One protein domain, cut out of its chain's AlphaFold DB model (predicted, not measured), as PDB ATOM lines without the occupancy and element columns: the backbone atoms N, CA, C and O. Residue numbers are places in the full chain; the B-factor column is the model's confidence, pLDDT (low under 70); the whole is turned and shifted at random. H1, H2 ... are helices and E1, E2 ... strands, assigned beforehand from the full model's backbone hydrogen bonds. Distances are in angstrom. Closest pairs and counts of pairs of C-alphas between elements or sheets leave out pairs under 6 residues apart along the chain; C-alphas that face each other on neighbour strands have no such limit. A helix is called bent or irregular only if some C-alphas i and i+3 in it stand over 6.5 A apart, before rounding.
ATOM      1  N   ILE A  20     -31.957 -38.386  -8.891       93.38
ATOM      2  CA  ILE A  20     -31.371 -37.416  -7.962       93.38
ATOM      3  C   ILE A  20     -31.974 -36.025  -8.216       93.38
ATOM      4  O   ILE A  20     -31.966 -35.489  -9.331       93.38
ATOM      5  N   GLY A  21     -32.517 -35.420  -7.156       90.38
ATOM      6  CA  GLY A  21     -33.137 -34.093  -7.209       90.38
ATOM      7  C   GLY A  21     -34.512 -34.053  -7.886       90.38
ATOM      8  O   GLY A  21     -34.936 -32.981  -8.311       90.38
ATOM      9  N   LYS A  22     -35.213 -35.190  -7.998       90.06
ATOM     10  CA  LYS A  22     -36.583 -35.269  -8.539       90.06
ATOM     11  C   LYS A  22     -37.581 -34.345  -7.839       90.06
ATOM     12  O   LYS A  22     -38.420 -33.727  -8.491       90.06
ATOM     13  N   ASP A  23     -37.503 -34.280  -6.516       91.38
ATOM     14  CA  ASP A  23     -38.406 -33.488  -5.678       91.38
ATOM     15  C   ASP A  23     -37.742 -32.198  -5.191       91.38
ATOM     16  O   ASP A  23     -38.093 -31.654  -4.148       91.38
ATOM     17  N   LEU A  24     -36.769 -31.698  -5.963       93.69
ATOM     18  CA  LEU A  24     -36.102 -30.439  -5.669       93.69
ATOM     19  C   LEU A  24     -37.127 -29.301  -5.649       93.69
ATOM     20  O   LEU A  24     -37.876 -29.096  -6.606       93.69
ATOM     21  N   ILE A  25     -37.125 -28.541  -4.561       95.50
ATOM     22  CA  ILE A  25     -37.920 -27.327  -4.410       95.50
ATOM     23  C   ILE A  25     -36.981 -26.140  -4.579       95.50
ATOM     24  O   ILE A  25     -35.937 -26.071  -3.933       95.50
ATOM     25  N   ILE A  26     -37.364 -25.206  -5.443       94.69
ATOM     26  CA  ILE A  26     -36.638 -23.960  -5.673       94.69
ATOM     27  C   ILE A  26     -37.450 -22.778  -5.155       94.69
ATOM     28  O   ILE A  26     -38.685 -22.782  -5.184       94.69
ATOM     29  N   GLN A  27     -36.738 -21.759  -4.680       96.38
ATOM     30  CA  GLN A  27     -37.345 -20.479  -4.344       96.38
ATOM     31  C   GLN A  27     -37.566 -19.678  -5.619       96.38
ATOM     32  O   GLN A  27     -36.666 -19.536  -6.445       96.38
ATOM     33  N   THR A  28     -38.778 -19.163  -5.772       93.19
ATOM     34  CA  THR A  28     -39.153 -18.286  -6.880       93.19
ATOM     35  C   THR A  28     -39.739 -16.992  -6.317       93.19
ATOM     36  O   THR A  28     -40.169 -16.981  -5.160       93.19
ATOM     37  N   PRO A  29     -39.846 -15.917  -7.117       95.44
ATOM     38  CA  PRO A  29     -40.547 -14.697  -6.705       95.44
ATOM     39  C   PRO A  29     -42.004 -14.923  -6.262       95.44
ATOM     40  O   PRO A  29     -42.569 -14.094  -5.558       95.44
ATOM     41  N   TRP A  30     -42.610 -16.058  -6.630       93.75
ATOM     42  CA  TRP A  30     -43.976 -16.445  -6.258       93.75
ATOM     43  C   TRP A  30     -44.024 -17.518  -5.152       93.75
ATOM     44  O   TRP A  30     -45.051 -18.179  -4.956       93.75
ATOM     45  N   GLY A  31     -42.910 -17.709  -4.437       95.00
ATOM     46  CA  GLY A  31     -42.734 -18.672  -3.351       95.00
ATOM     47  C   GLY A  31     -42.074 -19.985  -3.783       95.00
ATOM     48  O   GLY A  31     -41.617 -20.140  -4.918       95.00
ATOM     49  N   SER A  32     -42.039 -20.949  -2.865       96.12
ATOM     50  CA  SER A  32     -41.503 -22.290  -3.111       96.12
ATOM     51  C   SER A  32     -42.277 -23.000  -4.223       96.12
ATOM     52  O   SER A  32     -43.510 -23.087  -4.185       96.12
ATOM     53  N   ARG A  33     -41.563 -23.530  -5.216       94.12
ATOM     54  CA  ARG A  33     -42.131 -24.338  -6.303       94.12
ATOM     55  C   ARG A  33     -41.266 -25.565  -6.556       94.12
ATOM     56  O   ARG A  33     -40.050 -25.518  -6.393       94.12
ATOM     57  N   LYS A  34     -41.894 -26.667  -6.972       93.00
ATOM     58  CA  LYS A  34     -41.171 -27.859  -7.424       93.00
ATOM     59  C   LYS A  34     -40.435 -27.535  -8.724       93.00
ATOM     60  O   LYS A  34     -41.049 -27.037  -9.667       93.00
ATOM     61  N   ALA A  35     -39.140 -27.822  -8.774       91.25
ATOM     62  CA  ALA A  35     -38.350 -27.682  -9.983       91.25
ATOM     63  C   ALA A  35     -38.751 -28.765 -10.989       91.25
ATOM     64  O   ALA A  35     -38.706 -29.959 -10.687       91.25
ATOM     65  N   ILE A  36     -39.120 -28.347 -12.197       89.81
ATOM     66  CA  ILE A  36     -39.363 -29.254 -13.316       89.81
ATOM     67  C   ILE A  36     -38.098 -29.273 -14.162       89.81
ATOM     68  O   ILE A  36     -37.672 -28.245 -14.683       89.81
ATOM     69  N   TYR A  37     -37.483 -30.444 -14.285       88.00
ATOM     70  CA  TYR A  37     -36.342 -30.619 -15.169       88.00
ATOM     71  C   TYR A  37     -36.830 -30.982 -16.565       88.00
ATOM     72  O   TYR A  37     -37.315 -32.088 -16.781       88.00
ATOM     73  N   ALA A  38     -36.716 -30.039 -17.493       87.00
ATOM     74  CA  ALA A  38     -37.157 -30.202 -18.877       87.00
ATOM     75  C   ALA A  38     -35.987 -30.368 -19.867       87.00
ATOM     76  O   ALA A  38     -36.200 -30.320 -21.070       87.00
ATOM     77  N   ASP A  39     -34.764 -30.580 -19.371       87.44
ATOM     78  CA  ASP A  39     -33.528 -30.577 -20.168       87.44
ATOM     79  C   ASP A  39     -32.944 -31.989 -20.392       87.44
ATOM     80  O   ASP A  39     -31.745 -32.182 -20.582       87.44
ATOM     81  N   TYR A  40     -33.810 -33.010 -20.374       84.88
ATOM     82  CA  TYR A  40     -33.413 -34.414 -20.562       84.88
ATOM     83  C   TYR A  40     -32.794 -34.702 -21.937       84.88
ATOM     84  O   TYR A  40     -32.093 -35.699 -22.090       84.88
ATOM     85  N   THR A  41     -33.050 -33.848 -22.932       83.94
ATOM     86  CA  THR A  41     -32.446 -33.945 -24.267       83.94
ATOM     87  C   THR A  41     -30.981 -33.528 -24.274       83.94
ATOM     88  O   THR A  41     -30.213 -34.072 -25.059       83.94
ATOM     89  N   ALA A  42     -30.587 -32.573 -23.422       80.69
ATOM     90  CA  ALA A  42     -29.196 -32.149 -23.309       80.69
ATOM     91  C   ALA A  42     -28.409 -33.062 -22.361       80.69
ATOM     92  O   ALA A  42     -27.279 -33.444 -22.663       80.69
ATOM     93  N   SER A  43     -28.997 -33.427 -21.217       83.56
ATOM     94  CA  SER A  43     -28.392 -34.366 -20.273       83.56
ATOM     95  C   SER A  43     -29.440 -35.070 -19.421       83.56
ATOM     96  O   SER A  43     -30.402 -34.473 -18.946       83.56
ATOM     97  N   GLY A  44     -29.211 -36.351 -19.136       85.81
ATOM     98  CA  GLY A  44     -29.943 -37.048 -18.084       85.81
ATOM     99  C   GLY A  44     -29.576 -36.523 -16.691       85.81
ATOM    100  O   GLY A  44     -28.500 -35.957 -16.482       85.81
ATOM    101  N   ARG A  45     -30.462 -36.754 -15.716       89.75
ATOM    102  CA  ARG A  45     -30.134 -36.613 -14.289       89.75
ATOM    103  C   ARG A  45     -29.406 -37.854 -13.784       89.75
ATOM    104  O   ARG A  45     -29.694 -38.960 -14.238       89.75
ATOM    105  N   GLY A  46     -28.529 -37.662 -12.800       91.75
ATOM    106  CA  GLY A  46     -27.901 -38.766 -12.076       91.75
ATOM    107  C   GLY A  46     -28.937 -39.670 -11.400       91.75
ATOM    108  O   GLY A  46     -30.010 -39.214 -10.985       91.75
ATOM    109  N   LEU A  47     -28.604 -40.956 -11.293       95.12
ATOM    110  CA  LEU A  47     -29.441 -41.979 -10.668       95.12
ATOM    111  C   LEU A  47     -28.736 -42.532  -9.433       95.12
ATOM    112  O   LEU A  47     -27.580 -42.938  -9.512       95.12
ATOM    113  N   ILE A  48     -29.452 -42.603  -8.312       95.88
ATOM    114  CA  ILE A  48     -28.907 -43.011  -7.007       95.88
ATOM    115  C   ILE A  48     -28.167 -44.350  -7.100       95.88
ATOM    116  O   ILE A  48     -27.033 -44.452  -6.642       95.88
ATOM    117  N   PHE A  49     -28.764 -45.366  -7.727       93.94
ATOM    118  CA  PHE A  49     -28.143 -46.689  -7.836       93.94
ATOM    119  C   PHE A  49     -26.870 -46.699  -8.699       93.94
ATOM    120  O   PHE A  49     -25.968 -47.488  -8.428       93.94
ATOM    121  N   ILE A  50     -26.769 -45.817  -9.703       93.50
ATOM    122  CA  ILE A  50     -25.552 -45.670 -10.511       93.50
ATOM    123  C   ILE A  50     -24.464 -45.024  -9.659       93.50
ATOM    124  O   ILE A  50     -23.367 -45.569  -9.566       93.50
ATOM    125  N   GLU A  51     -24.773 -43.918  -8.982       94.88
ATOM    126  CA  GLU A  51     -23.797 -43.226  -8.132       94.88
ATOM    127  C   GLU A  51     -23.320 -44.109  -6.976       94.88
ATOM    128  O   GLU A  51     -22.126 -44.172  -6.690       94.88
ATOM    129  N   HIS A  52     -24.223 -44.872  -6.354       94.62
ATOM    130  CA  HIS A  52     -23.846 -45.865  -5.351       94.62
ATOM    131  C   HIS A  52     -22.920 -46.932  -5.927       94.62
ATOM    132  O   HIS A  52     -21.914 -47.258  -5.302       94.62
ATOM    133  N   TYR A  53     -23.211 -47.454  -7.122       91.75
ATOM    134  CA  TYR A  53     -22.330 -48.433  -7.753       91.75
ATOM    135  C   TYR A  53     -20.937 -47.850  -8.012       91.75
ATOM    136  O   TYR A  53     -19.929 -48.489  -7.708       91.75
ATOM    137  N   MET A  54     -20.882 -46.612  -8.506       91.31
ATOM    138  CA  MET A  54     -19.628 -45.898  -8.704       91.31
ATOM    139  C   MET A  54     -18.855 -45.791  -7.387       91.31
ATOM    140  O   MET A  54     -17.697 -46.199  -7.325       91.31
ATOM    141  N   LEU A  55     -19.490 -45.291  -6.322       92.44
ATOM    142  CA  LEU A  55     -18.876 -45.080  -5.001       92.44
ATOM    143  C   LEU A  55     -18.407 -46.371  -4.338       92.44
ATOM    144  O   LEU A  55     -17.366 -46.376  -3.686       92.44
ATOM    145  N   THR A  56     -19.151 -47.461  -4.496       90.50
ATOM    146  CA  THR A  56     -18.868 -48.719  -3.800       90.50
ATOM    147  C   THR A  56     -17.935 -49.642  -4.580       90.50
ATOM    148  O   THR A  56     -17.117 -50.324  -3.969       90.50
ATOM    149  N   TYR A  57     -18.030 -49.680  -5.912       85.50
ATOM    150  CA  TYR A  57     -17.352 -50.701  -6.722       85.50
ATOM    151  C   TYR A  57     -16.356 -50.147  -7.730       85.50
ATOM    152  O   TYR A  57     -15.457 -50.879  -8.134       85.50
ATOM    153  N   VAL A  58     -16.490 -48.889  -8.154       86.06
ATOM    154  CA  VAL A  58     -15.595 -48.314  -9.169       86.06
ATOM    155  C   VAL A  58     -14.518 -47.469  -8.504       86.06
ATOM    156  O   VAL A  58     -13.336 -47.785  -8.620       86.06
ATOM    157  N   TRP A  59     -14.913 -46.440  -7.755       86.06
ATOM    158  CA  TRP A  59     -14.000 -45.484  -7.129       86.06
ATOM    159  C   TRP A  59     -12.938 -46.124  -6.221       86.06
ATOM    160  O   TRP A  59     -11.777 -45.740  -6.357       86.06
ATOM    161  N   PRO A  60     -13.245 -47.120  -5.362       84.31
ATOM    162  CA  PRO A  60     -12.230 -47.724  -4.494       84.31
ATOM    163  C   PRO A  60     -11.136 -48.470  -5.260       84.31
ATOM    164  O   PRO A  60     -10.028 -48.618  -4.756       84.31
ATOM    165  N   PHE A  61     -11.447 -48.944  -6.470       77.38
ATOM    166  CA  PHE A  61     -10.533 -49.723  -7.303       77.38
ATOM    167  C   PHE A  61      -9.946 -48.920  -8.466       77.38
ATOM    168  O   PHE A  61      -9.198 -49.470  -9.275       77.38
ATOM    169  N   TYR A  62     -10.284 -47.631  -8.561       76.69
ATOM    170  CA  TYR A  62      -9.859 -46.778  -9.654       76.69
ATOM    171  C   TYR A  62      -8.355 -46.511  -9.566       76.69
ATOM    172  O   TYR A  62      -7.861 -45.902  -8.617       76.69
TER     173      TYR A  62
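AT A GLANCE: This is residues 20 to 62 of the 108 residues of the protein "Hypothetical protein" of Rotaria sp. Silwood1 (UniProt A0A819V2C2). This is a drawn-out shape with no common core: a small two-stranded hairpin, E1 and E2, makes one end, and a single helix, H1, makes the other. Between them the long link folds out to one side as a V, with residues 38 to 44 sticking out, while residues 20 to 24 run from near the middle of the length into the hairpin. The printed part has 43 residues, with two named strands and then one named helix along the chain; the sheet's order is E1 - E2, antiparallel, and the class is mixed, helices and strands. The whole is extended, with a radius of gyration of the C-alphas of 14.9 A and spans of 47 by 21 by 14 A.

HOW THE PARTS SIT: Look first at the sheet, where E1, residues 25 to 28, and E2, residues 31 to 34, form a hairpin of antiparallel neighbour strands. The angle between their N-to-C directions is 142 degrees. The C-alphas of Ile 25 and Lys 34 face each other at 4.5 A, and those of Thr 28 and Gly 31 at 5.0 A. Among the backbone atoms within hydrogen-bond range you find N 26 and O 33 at 2.9 A, and N 33 and O 26 at 3.0 A. Move on to H1, residues 48 to 61, which is apart from E1. In its backbone, 7 of 10 O i to N i+4 pairs are within hydrogen-bond range. H1 is irregular, but only just: C-alphas 56 and 59 are 6.7 A apart.

IN THESE COORDINATES: Find C-alpha 25 at (-37.920, -27.327, -4.410); from there E1 runs to Thr 28, 9.5 A from first to last C-alpha. E2 begins at Gly 31 and covers 10.2 A, ending with C-alpha 34 at (-41.171, -27.859, -7.424). H1 is the longest element, 19.6 A from Ile 48 to C-alpha 61 at (-10.533, -49.723, -7.303).

THE WHOLE: The outline is a rod, and the two C-alphas farthest apart are those of Trp 30 and Phe 61, at 47.2 A. The link from E1 to E2 is tight, with 2 residues between them, and the link from E2 to H1 is long, with 13. Within that long link, residues 38 to 44 stand free; residues 55 to 61, which belong to H1, stand free too. The printed part has no cut. The mean pLDDT of the printed part is 90.2, and no printed residue is under 70.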